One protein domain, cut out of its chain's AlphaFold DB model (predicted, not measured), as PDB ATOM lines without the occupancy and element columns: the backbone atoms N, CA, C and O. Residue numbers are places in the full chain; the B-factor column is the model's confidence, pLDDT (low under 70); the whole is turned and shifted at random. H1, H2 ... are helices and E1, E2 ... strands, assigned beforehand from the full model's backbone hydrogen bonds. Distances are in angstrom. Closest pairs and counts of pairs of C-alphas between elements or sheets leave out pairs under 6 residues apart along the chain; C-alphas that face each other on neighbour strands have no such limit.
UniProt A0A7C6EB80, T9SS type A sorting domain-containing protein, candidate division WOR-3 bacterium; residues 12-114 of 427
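Overview. This is residues 12 to 114 of the 427 residues of the protein "T9SS type A sorting domain-containing protein" of candidate division WOR-3 bacterium (UniProt A0A7C6EB80). A single, strongly twisted sheet of six strands has a helix on each face: long H1 runs along the strands on one face, over E4 and E6, and short H2 crosses the other. Strands E1, E2 and E3 make one end of the sheet, and the long pair E5 and E6 makes the other. The printed part has 103 residues, with two named helices and six named strands that follow each other along the chain as E1 E2 E3 E4 H1 E5 H2 E6, and the sheet's order is E3, E2, E1, E4, E6, E5, all antiparallel. The class is mixed, helices and strands; the whole is compact, with a radius of gyration of the C-alphas of 13.3 A and spans of 40 by 30 by 29 A.

Along the chain. Find C-alpha 12 at (-52.816, -47.333, 28.807), where E1, residues 12 to 16, begins. Next come E2, residues 20 to 25, E3, residues 30 to 36, and E4, residues 47 to 53, 19.8 A long. From C-alpha 56 at (-47.703, -50.420, 40.490), H1, residues 56 to 72, runs 24.0 A. Then follow E5, residues 79 to 86, 20.8 A; H2, residues 87 to 96, 14.1 A; and E6, residues 103 to 113, 28.8 A, ending at C-alpha 113 at (-24.524, -58.701, 23.230).

Arrangement. Start at E1, E2 and E3, a meander, each strand the antiparallel neighbour of the one before; E1 and E2 are a hairpin, as are E2 and E3. N 22 and O 15 are 2.8 A apart, N 32 and O 23 2.9 A, both within hydrogen-bond range. With E4 they make a Greek key, the fourth strand pairing with the first: look at N 14 and O 50, 2.9 A. E4 pairs with E6 at N 49 and O 107, 2.9 A, and E6 with edge strand E5 at N 82 and O 110, 2.9 A. E4, H1 and E5 form a split strand-helix-strand unit, two strands running the same way with E6 between them, and its crossover is right-handed. H1 is on the sheet at a height of 8.3 A, over E4 and E6, along the strands at 17 degrees to E6 on the local plane; its closest C-alphas to E6 are Cys 59 and Lys 104, 6.4 A. H2 is on the opposite face at 8.2 A, making three layers, helices on both faces of a sheet; it runs only just across the strands, at 62 degrees to E6 on the local plane. C-alphas Thr 90 and Val 106, the closest of H2 and E6, are 4.9 A apart. H1 and H2 are apart. In both helices every O i to N i+4 pair is within hydrogen-bond range.

Size, cuts and confidence. The two C-alphas farthest apart, those of Ser 76 and Ile 100, are 40.2 A apart. The printed part has no cut and no long link. Mean pLDDT of the printed part is 91.7; look for values under 70 at residues 75 to 78 and residue 114.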
ATOM      1  N   GLU A  12     -53.249 -47.843  30.106       91.94
ATOM      2  CA  GLU A  12     -52.816 -47.333  28.807       91.94
ATOM      3  C   GLU A  12     -51.393 -47.778  28.512       91.94
ATOM      4  O   GLU A  12     -50.538 -47.839  29.397       91.94
ATOM      5  N   VAL A  13     -51.139 -48.059  27.239       95.38
ATOM      6  CA  VAL A  13     -49.816 -48.439  26.762       95.38
ATOM      7  C   VAL A  13     -49.395 -47.438  25.699       95.38
ATOM      8  O   VAL A  13     -50.089 -47.250  24.698       95.38
ATOM      9  N   TYR A  14     -48.256 -46.799  25.936       98.00
ATOM     10  CA  TYR A  14     -47.612 -45.878  25.011       98.00
ATOM     11  C   TYR A  14     -46.388 -46.553  24.402       98.00
ATOM     12  O   TYR A  14     -45.664 -47.259  25.101       98.00
ATOM     13  N   VAL A  15     -46.146 -46.331  23.114       98.00
ATOM     14  CA  VAL A  15     -44.995 -46.871  22.383       98.00
ATOM     15  C   VAL A  15     -44.256 -45.718  21.721       98.00
ATOM     16  O   VAL A  15     -44.749 -45.147  20.751       98.00
ATOM     17  N   ALA A  16     -43.080 -45.366  22.232       98.25
ATOM     18  CA  ALA A  16     -42.219 -44.355  21.636       98.25
ATOM     19  C   ALA A  16     -41.197 -45.001  20.694       98.25
ATOM     20  O   ALA A  16     -40.469 -45.924  21.057       98.25
ATOM     21  N   THR A  17     -41.137 -44.497  19.467       97.19
ATOM     22  CA  THR A  17     -40.259 -44.953  18.378       97.19
ATOM     23  C   THR A  17     -39.352 -43.796  17.934       97.19
ATOM     24  O   THR A  17     -39.576 -42.667  18.370       97.19
ATOM     25  N   PRO A  18     -38.369 -44.008  17.035       96.94
ATOM     26  CA  PRO A  18     -37.602 -42.899  16.462       96.94
ATOM     27  C   PRO A  18     -38.454 -41.859  15.724       96.94
ATOM     28  O   PRO A  18     -37.981 -40.756  15.487       96.94
ATOM     29  N   ASN A  19     -39.683 -42.208  15.331       96.25
ATOM     30  CA  ASN A  19     -40.511 -41.346  14.496       96.25
ATOM     31  C   ASN A  19     -41.604 -40.638  15.291       96.25
ATOM     32  O   ASN A  19     -41.843 -39.467  15.041       96.25
ATOM     33  N   ASN A  20     -42.277 -41.347  16.203       98.12
ATOM     34  CA  ASN A  20     -43.450 -40.860  16.933       98.12
ATOM     35  C   ASN A  20     -43.636 -41.603  18.265       98.12
ATOM     36  O   ASN A  20     -43.115 -42.711  18.447       98.12
ATOM     37  N   VAL A  21     -44.485 -41.050  19.133       98.31
ATOM     38  CA  VAL A  21     -45.146 -41.764  20.233       98.31
ATOM     39  C   VAL A  21     -46.542 -42.182  19.789       98.31
ATOM     40  O   VAL A  21     -47.313 -41.379  19.259       98.31
ATOM     41  N   TYR A  22     -46.883 -43.441  20.032       98.44
ATOM     42  CA  TYR A  22     -48.190 -44.015  19.745       98.44
ATOM     43  C   TYR A  22     -48.893 -44.433  21.030       98.44
ATOM     44  O   TYR A  22     -48.242 -44.802  22.005       98.44
ATOM     45  N   ARG A  23     -50.224 -44.449  21.004       96.94
ATOM     46  CA  ARG A  23     -51.063 -45.069  22.033       96.94
ATOM     47  C   ARG A  23     -51.644 -46.367  21.482       96.94
ATOM     48  O   ARG A  23     -52.159 -46.397  20.364       96.94
ATOM     49  N   TYR A  24     -51.542 -47.445  22.246       93.94
ATOM     50  CA  TYR A  24     -52.111 -48.738  21.883       93.94
ATOM     51  C   TYR A  24     -53.590 -48.805  22.257       93.94
ATOM     52  O   TYR A  24     -53.969 -48.537  23.399       93.94
ATOM     53  N   ASN A  25     -54.419 -49.200  21.294       88.56
ATOM     54  CA  ASN A  25     -55.826 -49.493  21.507       88.56
ATOM     55  C   ASN A  25     -56.013 -51.013  21.684       88.56
ATOM     56  O   ASN A  25     -55.854 -51.762  20.714       88.56
ATOM     57  N   PRO A  26     -56.377 -51.488  22.890       82.88
ATOM     58  CA  PRO A  26     -56.537 -52.915  23.154       82.88
ATOM     59  C   PRO A  26     -57.771 -53.539  22.486       82.88
ATOM     60  O   PRO A  26     -57.798 -54.754  22.332       82.88
ATOM     61  N   GLN A  27     -58.777 -52.748  22.090       83.75
ATOM     62  CA  GLN A  27     -59.993 -53.256  21.440       83.75
ATOM     63  C   GLN A  27     -59.764 -53.553  19.957       83.75
ATOM     64  O   GLN A  27     -60.216 -54.575  19.448       83.75
ATOM     65  N   SER A  28     -59.058 -52.662  19.260       86.56
ATOM     66  CA  SER A  28     -58.752 -52.809  17.834       86.56
ATOM     67  C   SER A  28     -57.392 -53.453  17.565       86.56
ATOM     68  O   SER A  28     -57.106 -53.791  16.420       86.56
ATOM     69  N   HIS A  29     -56.551 -53.626  18.591       84.38
ATOM     70  CA  HIS A  29     -55.158 -54.068  18.471       84.38
ATOM     71  C   HIS A  29     -54.320 -53.182  17.530       84.38
ATOM     72  O   HIS A  29     -53.482 -53.672  16.775       84.38
ATOM     73  N   THR A  30     -54.540 -51.864  17.572       91.88
ATOM     74  CA  THR A  30     -53.857 -50.887  16.706       91.88
ATOM     75  C   THR A  30     -53.072 -49.855  17.509       91.88
ATOM     76  O   THR A  30     -53.432 -49.529  18.640       91.88
ATOM     77  N   LEU A  31     -52.035 -49.288  16.895       94.25
ATOM     78  CA  LEU A  31     -51.326 -48.112  17.398       94.25
ATOM     79  C   LEU A  31     -51.883 -46.855  16.723       94.25
ATOM     80  O   LEU A  31     -51.848 -46.748  15.500       94.25
ATOM     81  N   SER A  32     -52.389 -45.905  17.507       96.19
ATOM     82  CA  SER A  32     -52.779 -44.577  17.025       96.19
ATOM     83  C   SER A  32     -51.682 -43.569  17.338       96.19
ATOM     84  O   SER A  32     -51.127 -43.594  18.438       96.19
ATOM     85  N   LEU A  33     -51.379 -42.674  16.394       97.50
ATOM     86  CA  LEU A  33     -50.449 -41.572  16.631       97.50
ATOM     87  C   LEU A  33     -50.920 -40.752  17.840       97.50
ATOM     88  O   LEU A  33     -52.062 -40.303  17.870       97.50
ATOM     89  N   HIS A  34     -50.042 -40.587  18.828       97.69
ATOM     90  CA  HIS A  34     -50.301 -39.805  20.039       97.69
ATOM     91  C   HIS A  34     -49.520 -38.491  20.021       97.69
ATOM     92  O   HIS A  34     -50.089 -37.431  20.254       97.69
ATOM     93  N   LEU A  35     -48.230 -38.554  19.682       98.00
ATOM     94  CA  LEU A  35     -47.362 -37.384  19.578       98.00
ATOM     95  C   LEU A  35     -46.349 -37.573  18.448       98.00
ATOM     96  O   LEU A  35     -45.719 -38.627  18.344       98.00
ATOM     97  N   ALA A  36     -46.192 -36.555  17.602       97.81
ATOM     98  CA  ALA A  36     -45.261 -36.604  16.482       97.81
ATOM     99  C   ALA A  36     -43.814 -36.336  16.922       97.81
ATOM    100  O   ALA A  36     -43.577 -35.465  17.761       97.81
ATOM    101  N   GLY A  37     -42.850 -37.038  16.323       97.06
ATOM    102  CA  GLY A  37     -41.416 -36.858  16.571       97.06
ATOM    103  C   GLY A  37     -40.785 -37.901  17.502       97.06
ATOM    104  O   GLY A  37     -41.459 -38.718  18.132       97.06
ATOM    105  N   ASN A  38     -39.453 -37.875  17.586       97.19
ATOM    106  CA  ASN A  38     -38.693 -38.745  18.480       97.19
ATOM    107  C   ASN A  38     -38.735 -38.205  19.913       97.19
ATOM    108  O   ASN A  38     -38.004 -37.275  20.243       97.19
ATOM    109  N   HIS A  39     -39.551 -38.822  20.762       97.31
ATOM    110  CA  HIS A  39     -39.634 -38.490  22.190       97.31
ATOM    111  C   HIS A  39     -39.118 -39.626  23.068       97.31
ATOM    112  O   HIS A  39     -39.574 -39.797  24.189       97.31
ATOM    113  N   ARG A  40     -38.215 -40.474  22.579       97.69
ATOM    114  CA  ARG A  40     -37.620 -41.512  23.433       97.69
ATOM    115  C   ARG A  40     -36.633 -40.886  24.409       97.69
ATOM    116  O   ARG A  40     -35.885 -39.988  24.031       97.69
ATOM    117  N   TYR A  41     -36.595 -41.400  25.633       97.62
ATOM    118  CA  TYR A  41     -35.593 -41.007  26.620       97.62
ATOM    119  C   TYR A  41     -34.178 -41.360  26.145       97.62
ATOM    120  O   TYR A  41     -33.263 -40.540  26.206       97.62
ATOM    121  N   SER A  42     -33.992 -42.584  25.652       93.38
ATOM    122  CA  SER A  42     -32.718 -43.071  25.138       93.38
ATOM    123  C   SER A  42     -32.708 -43.035  23.613       93.38
ATOM    124  O   SER A  42     -33.432 -43.782  22.948       93.38
ATOM    125  N   SER A  43     -31.835 -42.208  23.034       88.56
ATOM    126  CA  SER A  43     -31.664 -42.120  21.579       88.56
ATOM    127  C   SER A  43     -31.123 -43.413  20.954       88.56
ATOM    128  O   SER A  43     -31.422 -43.681  19.791       88.56
ATOM    129  N   SER A  44     -30.398 -44.234  21.724       88.38
ATOM    130  CA  SER A  44     -29.851 -45.530  21.303       88.38
ATOM    131  C   SER A  44     -30.817 -46.706  21.468       88.38
ATOM    132  O   SER A  44     -30.526 -47.801  20.985       88.38
ATOM    133  N   SER A  45     -31.969 -46.509  22.120       94.06
ATOM    134  CA  SER A  45     -33.017 -47.532  22.179       94.06
ATOM    135  C   SER A  45     -33.593 -47.816  20.784       94.06
ATOM    136  O   SER A  45     -33.511 -46.993  19.868       94.06
ATOM    137  N   ALA A  46     -34.199 -48.988  20.598       93.88
ATOM    138  CA  ALA A  46     -34.985 -49.328  19.411       93.88
ATOM    139  C   ALA A  46     -36.422 -48.797  19.528       93.88
ATOM    140  O   ALA A  46     -36.974 -48.262  18.567       93.88
ATOM    141  N   PHE A  47     -37.011 -48.878  20.719       96.38
ATOM    142  CA  PHE A  47     -38.287 -48.269  21.095       96.38
ATOM    143  C   PHE A  47     -38.447 -48.330  22.620       96.38
ATOM    144  O   PHE A  47     -37.708 -49.036  23.308       96.38
ATOM    145  N   GLU A  48     -39.424 -47.609  23.154       98.06
ATOM    146  CA  GLU A  48     -39.740 -47.581  24.582       98.06
ATOM    147  C   GLU A  48     -41.236 -47.828  24.775       98.06
ATOM    148  O   GLU A  48     -42.051 -47.302  24.017       98.06
ATOM    149  N   ILE A  49     -41.605 -48.628  25.776       97.94
ATOM    150  CA  ILE A  49     -43.007 -48.891  26.118       97.94
ATOM    151  C   ILE A  49     -43.298 -48.336  27.505       97.94
ATOM    152  O   ILE A  49     -42.734 -48.812  28.487       97.94
ATOM    153  N   GLY A  50     -44.201 -47.360  27.585       97.81
ATOM    154  CA  GLY A  50     -44.695 -46.791  28.837       97.81
ATOM    155  C   GLY A  50     -46.033 -47.397  29.237       97.81
ATOM    156  O   GLY A  50     -46.962 -47.426  28.431       97.81
ATOM    157  N   ILE A  51     -46.139 -47.852  30.484       96.25
ATOM    158  CA  ILE A  51     -47.372 -48.401  31.053       96.25
ATOM    159  C   ILE A  51     -47.965 -47.390  32.033       96.25
ATOM    160  O   ILE A  51     -47.389 -47.138  33.095       96.25
ATOM    161  N   ALA A  52     -49.116 -46.818  31.683       95.12
ATOM    162  CA  ALA A  52     -49.890 -45.973  32.581       95.12
ATOM    163  C   ALA A  52     -50.963 -46.793  33.299       95.12
ATOM    164  O   ALA A  52     -51.739 -47.519  32.674       95.12
ATOM    165  N   SER A  53     -50.978 -46.680  34.624       92.94
ATOM    166  CA  SER A  53     -51.880 -47.403  35.519       92.94
ATOM    167  C   SER A  53     -52.043 -46.622  36.821       92.94
ATOM    168  O   SER A  53     -51.173 -45.835  37.194       92.94
ATOM    169  N   ASP A  54     -53.132 -46.853  37.546       91.94
ATOM    170  CA  ASP A  54     -53.303 -46.372  38.921       91.94
ATOM    171  C   ASP A  54     -52.530 -47.242  39.939       91.94
ATOM    172  O   ASP A  54     -52.229 -46.769  41.037       91.94
ATOM    173  N   ARG A  55     -52.107 -48.462  39.560       92.38
ATOM    174  CA  ARG A  55     -51.388 -49.416  40.422       92.38
ATOM    175  C   ARG A  55     -50.005 -49.799  39.896       92.38
ATOM    176  O   ARG A  55     -49.807 -50.026  38.700       92.38
ATOM    177  N   TYR A  56     -49.051 -49.941  40.812       95.44
ATOM    178  CA  TYR A  56     -47.703 -50.420  40.490       95.44
ATOM    179  C   TYR A  56     -47.675 -51.935  40.261       95.44
ATOM    180  O   TYR A  56     -46.920 -52.396  39.416       95.44
ATOM    181  N   GLU A  57     -48.533 -52.694  40.938       94.88
ATOM    182  CA  GLU A  57     -48.670 -54.143  40.775       94.88
ATOM    183  C   GLU A  57     -49.116 -54.492  39.342       94.88
ATOM    184  O   GLU A  57     -48.468 -55.297  38.674       94.88
ATOM    185  N   ASP A  58     -50.150 -53.806  38.832       91.69
ATOM    186  CA  ASP A  58     -50.620 -53.961  37.447       91.69
ATOM    187  C   ASP A  58     -49.531 -53.577  36.443       91.69
ATOM    188  O   ASP A  58     -49.268 -54.301  35.483       91.69
ATOM    189  N   CYS A  59     -48.853 -52.446  36.675       95.06
ATOM    190  CA  CYS A  59     -47.721 -52.044  35.845       95.06
ATOM    191  C   CYS A  59     -46.625 -53.124  35.835       95.06
ATOM    192  O   CYS A  59     -46.088 -53.447  34.774       95.06
ATOM    193  N   GLY A  60     -46.364 -53.733  36.993       95.75
ATOM    194  CA  GLY A  60     -45.473 -54.872  37.139       95.75
ATOM    195  C   GLY A  60     -45.869 -56.027  36.222       95.75
ATOM    196  O   GLY A  60     -45.037 -56.506  35.453       95.75
ATOM    197  N   PHE A  61     -47.146 -56.418  36.203       94.44
ATOM    198  CA  PHE A  61     -47.625 -57.499  35.332       94.44
ATOM    199  C   PHE A  61     -47.279 -57.281  33.858       94.44
ATOM    200  O   PHE A  61     -46.726 -58.173  33.212       94.44
ATOM    201  N   ALA A  62     -47.536 -56.087  33.327       92.81
ATOM    202  CA  ALA A  62     -47.244 -55.788  31.926       92.81
ATOM    203  C   ALA A  62     -45.764 -55.747  31.597       92.81
ATOM    204  O   ALA A  62     -45.344 -56.241  30.552       92.81
ATOM    205  N   ILE A  63     -44.977 -55.132  32.473       95.12
ATOM    206  CA  ILE A  63     -43.538 -55.031  32.273       95.12
ATOM    207  C   ILE A  63     -42.919 -56.434  32.316       95.12
ATOM    208  O   ILE A  63     -42.117 -56.750  31.440       95.12
ATOM    209  N   GLN A  64     -43.349 -57.307  33.235       95.19
ATOM    210  CA  GLN A  64     -42.903 -58.704  33.265       95.19
ATOM    211  C   GLN A  64     -43.303 -59.463  31.997       95.19
ATOM    212  O   GLN A  64     -42.477 -60.183  31.436       95.19
ATOM    213  N   ALA A  65     -44.528 -59.274  31.500       92.38
ATOM    214  CA  ALA A  65     -44.957 -59.866  30.235       92.38
ATOM    215  C   ALA A  65     -44.080 -59.407  29.055       92.38
ATOM    216  O   ALA A  65     -43.671 -60.222  28.230       92.38
ATOM    217  N   GLY A  66     -43.750 -58.113  28.995       91.81
ATOM    218  CA  GLY A  66     -42.869 -57.548  27.971       91.81
ATOM    219  C   GLY A  66     -41.431 -58.068  28.057       91.81
ATOM    220  O   GLY A  66     -40.835 -58.395  27.032       91.81
ATOM    221  N   LEU A  67     -40.893 -58.213  29.272       92.12
ATOM    222  CA  LEU A  67     -39.566 -58.787  29.512       92.12
ATOM    223  C   LEU A  67     -39.486 -60.242  29.040       92.12
ATOM    224  O   LEU A  67     -38.575 -60.594  28.294       92.12
ATOM    225  N   LEU A  68     -40.463 -61.071  29.420       90.38
ATOM    226  CA  LEU A  68     -40.529 -62.466  28.979       90.38
ATOM    227  C   LEU A  68     -40.735 -62.575  27.466       90.38
ATOM    228  O   LEU A  68     -40.109 -63.423  26.838       90.38
ATOM    229  N   SER A  69     -41.535 -61.685  26.870       87.44
ATOM    230  CA  SER A  69     -41.695 -61.621  25.415       87.44
ATOM    231  C   SER A  69     -40.373 -61.320  24.710       87.44
ATOM    232  O   SER A  69     -40.059 -61.985  23.730       87.44
ATOM    233  N   ALA A  70     -39.574 -60.370  25.207       85.50
ATOM    234  CA  ALA A  70     -38.260 -60.081  24.631       85.50
ATOM    235  C   ALA A  70     -37.314 -61.288  24.736       85.50
ATOM    236  O   ALA A  70     -36.655 -61.634  23.756       85.50
ATOM    237  N   CYS A  71     -37.297 -61.958  25.893       82.00
ATOM    238  CA  CYS A  71     -36.505 -63.168  26.113       82.00
ATOM    239  C   CYS A  71     -36.967 -64.360  25.257       82.00
ATOM    240  O   CYS A  71     -36.145 -65.197  24.895       82.00
ATOM    241  N   ALA A  72     -38.252 -64.450  24.905       79.25
ATOM    242  CA  ALA A  72     -38.787 -65.530  24.071       79.25
ATOM    243  C   ALA A  72     -38.244 -65.505  22.630       79.25
ATOM    244  O   ALA A  72     -38.201 -66.546  21.973       79.25
ATOM    245  N   PHE A  73     -37.788 -64.340  22.157       71.00
ATOM    246  CA  PHE A  73     -37.119 -64.183  20.863       71.00
ATOM    247  C   PHE A  73     -35.607 -64.416  20.924       71.00
ATOM    248  O   PHE A  73     -34.940 -64.265  19.903       71.00
ATOM    249  N   TRP A  74     -35.050 -64.738  22.096       73.62
ATOM    250  CA  TRP A  74     -33.620 -64.990  22.200       73.62
ATOM    251  C   TRP A  74     -33.234 -66.255  21.451       73.62
ATOM    252  O   TRP A  74     -33.847 -67.314  21.594       73.62
ATOM    253  N   ASP A  75     -32.147 -66.144  20.708       67.06
ATOM    254  CA  ASP A  75     -31.497 -67.254  20.047       67.06
ATOM    255  C   ASP A  75     -29.985 -67.227  20.365       67.06
ATOM    256  O   ASP A  75     -29.507 -66.489  21.234       67.06
ATOM    257  N   SER A  76     -29.198 -68.093  19.728       58.44
ATOM    258  CA  SER A  76     -27.737 -68.089  19.867       58.44
ATOM    259  C   SER A  76     -27.025 -66.991  19.059       58.44
ATOM    260  O   SER A  76     -25.811 -67.083  18.881       58.44
ATOM    261  N   ALA A  77     -27.728 -65.975  18.544       61.19
ATOM    262  CA  ALA A  77     -27.098 -64.841  17.882       61.19
ATOM    263  C   ALA A  77     -26.239 -64.026  18.856       61.19
ATOM    264  O   ALA A  77     -26.435 -64.009  20.076       61.19
ATOM    265  N   SER A  78     -25.274 -63.304  18.286       61.91
ATOM    266  CA  SER A  78     -24.363 -62.430  19.028       61.91
ATOM    267  C   SER A  78     -25.060 -61.222  19.655       61.91
ATOM    268  O   SER A  78     -24.496 -60.624  20.567       61.91
ATOM    269  N   SER A  79     -26.265 -60.876  19.196       75.81
ATOM    270  CA  SER A  79     -27.049 -59.732  19.654       75.81
ATOM    271  C   SER A  79     -28.515 -60.127  19.775       75.81
ATOM    272  O   SER A  79     -29.104 -60.616  18.815       75.81
ATOM    273  N   ASN A  80     -29.095 -59.920  20.955       82.06
ATOM    274  CA  ASN A  80     -30.467 -60.302  21.275       82.06
ATOM    275  C   ASN A  80     -31.289 -59.079  21.682       82.06
ATOM    276  O   ASN A  80     -30.734 -58.073  22.135       82.06
ATOM    277  N   ALA A  81     -32.612 -59.176  21.539       86.06
ATOM    278  CA  ALA A  81     -33.524 -58.160  22.050       86.06
ATOM    279  C   ALA A  81     -33.373 -58.065  23.574       86.06
ATOM    280  O   ALA A  81     -33.653 -59.017  24.294       86.06
ATOM    281  N   VAL A  82     -32.935 -56.921  24.080       86.88
ATOM    282  CA  VAL A  82     -32.824 -56.667  25.518       86.88
ATOM    283  C   VAL A  82     -33.785 -55.570  25.918       86.88
ATOM    284  O   VAL A  82     -34.171 -54.729  25.102       86.88
ATOM    285  N   SER A  83     -34.167 -55.562  27.189       91.12
ATOM    286  CA  SER A  83     -34.930 -54.451  27.729       91.12
ATOM    287  C   SER A  83     -34.601 -54.167  29.184       91.12
ATOM    288  O   SER A  83     -34.047 -55.016  29.886       91.12
ATOM    289  N   CYS A  84     -34.883 -52.941  29.609       91.88
ATOM    290  CA  CYS A  84     -34.616 -52.460  30.955       91.88
ATOM    291  C   CYS A  84     -35.769 -51.563  31.435       91.88
ATOM    292  O   CYS A  84     -35.969 -50.479  30.869       91.88
ATOM    293  N   PRO A  85     -36.512 -51.968  32.483       95.50
ATOM    294  CA  PRO A  85     -37.446 -51.087  33.171       95.50
ATOM    295  C   PRO A  85     -36.672 -49.951  33.845       95.50
ATOM    296  O   PRO A  85     -35.801 -50.200  34.679       95.50
ATOM    297  N   MET A  86     -36.964 -48.701  33.482       95.31
ATOM    298  CA  MET A  86     -36.124 -47.565  33.852       95.31
ATOM    299  C   MET A  86     -36.922 -46.391  34.429       95.31
ATOM    300  O   MET A  86     -37.762 -45.783  33.760       95.31
ATOM    301  N   GLN A  87     -36.589 -45.995  35.663       95.38
ATOM    302  CA  GLN A  87     -37.208 -44.834  36.313       95.38
ATOM    303  C   GLN A  87     -36.907 -43.527  35.564       95.38
ATOM    304  O   GLN A  87     -37.803 -42.708  35.395       95.38
ATOM    305  N   PHE A  88     -35.681 -43.331  35.068       97.00
ATOM    306  CA  PHE A  88     -35.337 -42.120  34.313       97.00
ATOM    307  C   PHE A  88     -36.181 -41.967  33.043       97.00
ATOM    308  O   PHE A  88     -36.745 -40.898  32.819       97.00
ATOM    309  N   ALA A  89     -36.357 -43.051  32.281       98.06
ATOM    310  CA  ALA A  89     -37.252 -43.067  31.128       98.06
ATOM    311  C   ALA A  89     -38.715 -42.823  31.531       98.06
ATOM    312  O   ALA A  89     -39.438 -42.114  30.842       98.06
ATOM    313  N   THR A  90     -39.137 -43.335  32.690       98.25
ATOM    314  CA  THR A  90     -40.483 -43.102  33.245       98.25
ATOM    315  C   THR A  90     -40.729 -41.630  33.571       98.25
ATOM    316  O   THR A  90     -41.757 -41.071  33.189       98.25
ATOM    317  N   ASN A  91     -39.782 -40.980  34.248       98.25
ATOM    318  CA  ASN A  91     -39.868 -39.556  34.572       98.25
ATOM    319  C   ASN A  91     -39.868 -38.710  33.294       98.25
ATOM    320  O   ASN A  91     -40.674 -37.796  33.152       98.25
ATOM    321  N   TYR A  92     -38.999 -39.053  32.339       98.56
ATOM    322  CA  TYR A  92     -38.948 -38.391  31.042       98.56
ATOM    323  C   TYR A  92     -40.276 -38.521  30.287       98.56
ATOM    324  O   TYR A  92     -40.815 -37.515  29.836       98.56
ATOM    325  N   ALA A  93     -40.842 -39.725  30.193       98.50
ATOM    326  CA  ALA A  93     -42.095 -39.969  29.487       98.50
ATOM    327  C   ALA A  93     -43.270 -39.182  30.084       98.50
ATOM    328  O   ALA A  93     -44.021 -38.554  29.344       98.50
ATOM    329  N   ASN A  94     -43.398 -39.131  31.414       98.38
ATOM    330  CA  ASN A  94     -44.445 -38.326  32.055       98.38
ATOM    331  C   ASN A  94     -44.326 -36.825  31.742       98.38
ATOM    332  O   ASN A  94     -45.344 -36.150  31.643       98.38
ATOM    333  N   ASN A  95     -43.106 -36.317  31.539       98.31
ATOM    334  CA  ASN A  95     -42.866 -34.906  31.227       98.31
ATOM    335  C   ASN A  95     -42.965 -34.576  29.729       98.31
ATOM    336  O   ASN A  95     -43.191 -33.420  29.388       98.31
ATOM    337  N   ASN A  96     -42.755 -35.553  28.839       98.19
ATOM    338  CA  ASN A  96     -42.562 -35.291  27.407       98.19
ATOM    339  C   ASN A  96     -43.581 -35.990  26.498       98.19
ATOM    340  O   ASN A  96     -43.740 -35.588  25.351       98.19
ATOM    341  N   TRP A  97     -44.274 -37.038  26.959       98.19
ATOM    342  CA  TRP A  97     -45.217 -37.785  26.115       98.19
ATOM    343  C   TRP A  97     -46.648 -37.267  26.219       98.19
ATOM    344  O   TRP A  97     -47.497 -37.743  25.476       98.19
ATOM    345  N   ASN A  98     -46.940 -36.321  27.116       96.94
ATOM    346  CA  ASN A  98     -48.301 -35.852  27.410       96.94
ATOM    347  C   ASN A  98     -49.295 -37.011  27.652       96.94
ATOM    348  O   ASN A  98     -50.307 -37.103  26.947       96.94
ATOM    349  N   PRO A  99     -49.002 -37.960  28.564       95.94
ATOM    350  CA  PRO A  99     -49.901 -39.080  28.797       95.94
ATOM    351  C   PRO A  99     -51.162 -38.620  29.541       95.94
ATOM    352  O   PRO A  99     -51.111 -37.718  30.375       95.94
ATOM    353  N   ILE A 100     -52.296 -39.266  29.264       92.62
ATOM    354  CA  ILE A 100     -53.569 -38.974  29.949       92.62
ATOM    355  C   ILE A 100     -53.487 -39.388  31.423       92.62
ATOM    356  O   ILE A 100     -53.962 -38.676  32.304       92.62
ATOM    357  N   HIS A 101     -52.862 -40.536  31.687       94.19
ATOM    358  CA  HIS A 101     -52.647 -41.065  33.027       94.19
ATOM    359  C   HIS A 101     -51.156 -41.227  33.321       94.19
ATOM    360  O   HIS A 101     -50.353 -41.458  32.419       94.19
ATOM    361  N   THR A 102     -50.779 -41.151  34.599       95.75
ATOM    362  CA  THR A 102     -49.379 -41.283  35.014       95.75
ATOM    363  C   THR A 102     -48.786 -42.618  34.565       95.75
ATOM    364  O   THR A 102     -49.264 -43.692  34.943       95.75
ATOM    365  N   ILE A 103     -47.689 -42.547  33.816       97.56
ATOM    366  CA  ILE A 103     -46.877 -43.702  33.445       97.56
ATOM    367  C   ILE A 103     -46.121 -44.168  34.691       97.56
ATOM    368  O   ILE A 103     -45.362 -43.405  35.290       97.56
ATOM    369  N   LYS A 104     -46.337 -45.422  35.095       97.06
ATOM    370  CA  LYS A 104     -45.754 -46.021  36.306       97.06
ATOM    371  C   LYS A 104     -44.389 -46.655  36.052       97.06
ATOM    372  O   LYS A 104     -43.563 -46.680  36.964       97.06
ATOM    373  N   MET A 105     -44.148 -47.136  34.832       97.56
ATOM    374  CA  MET A 105     -42.846 -47.622  34.383       97.56
ATOM    375  C   MET A 105     -42.735 -47.552  32.858       97.56
ATOM    376  O   MET A 105     -43.700 -47.832  32.143       97.56
ATOM    377  N   VAL A 106     -41.540 -47.228  32.373       98.00
ATOM    378  CA  VAL A 106     -41.138 -47.366  30.972       98.00
ATOM    379  C   VAL A 106     -40.131 -48.501  30.858       98.00
ATOM    380  O   VAL A 106     -39.108 -48.493  31.544       98.00
ATOM    381  N   ASN A 107     -40.412 -49.466  29.982       96.69
ATOM    382  CA  ASN A 107     -39.435 -50.463  29.563       96.69
ATOM    383  C   ASN A 107     -38.741 -49.991  28.280       96.69
ATOM    384  O   ASN A 107     -39.400 -49.731  27.271       96.69
ATOM    385  N   VAL A 108     -37.419 -49.872  28.329       96.50
ATOM    386  CA  VAL A 108     -36.587 -49.416  27.210       96.50
ATOM    387  C   VAL A 108     -36.066 -50.639  26.471       96.50
ATOM    388  O   VAL A 108     -35.372 -51.448  27.080       96.50
ATOM    389  N   TYR A 109     -36.377 -50.780  25.182       95.06
ATOM    390  CA  TYR A 109     -35.976 -51.930  24.367       95.06
ATOM    391  C   TYR A 109     -34.829 -51.572  23.427       95.06
ATOM    392  O   TYR A 109     -34.774 -50.478  22.867       95.06
ATOM    393  N   GLY A 110     -33.932 -52.524  23.202       91.62
ATOM    394  CA  GLY A 110     -32.812 -52.393  22.277       91.62
ATOM    395  C   GLY A 110     -32.211 -53.747  21.925       91.62
ATOM    396  O   GLY A 110     -32.817 -54.789  22.168       91.62
ATOM    397  N   TYR A 111     -31.004 -53.722  21.370       87.25
ATOM    398  CA  TYR A 111     -30.217 -54.914  21.075       87.25
ATOM    399  C   TYR A 111     -28.883 -54.835  21.808       87.25
ATOM    400  O   TYR A 111     -28.227 -53.793  21.775       87.25
ATOM    401  N   ALA A 112     -28.485 -55.919  22.470       82.50
ATOM    402  CA  ALA A 112     -27.189 -55.992  23.132       82.50
ATOM    403  C   ALA A 112     -26.595 -57.399  23.067       82.50
ATOM    404  O   ALA A 112     -27.310 -58.403  22.971       82.50
ATOM    405  N   SER A 113     -25.266 -57.450  23.147       78.25
ATOM    406  CA  SER A 113     -24.524 -58.701  23.230       78.25
ATOM    407  C   SER A 113     -24.758 -59.393  24.567       78.25
ATOM    408  O   SER A 113     -24.778 -58.761  25.624       78.25
ATOM    409  N   ARG A 114     -24.898 -60.717  24.523       68.50
ATOM    410  CA  ARG A 114     -25.098 -61.543  25.714       68.50
ATOM    411  C   ARG A 114     -23.780 -61.740  26.464       68.50
ATOM    412  O   ARG A 114     -22.818 -62.257  25.904       68.50
TER     413      ARG A 114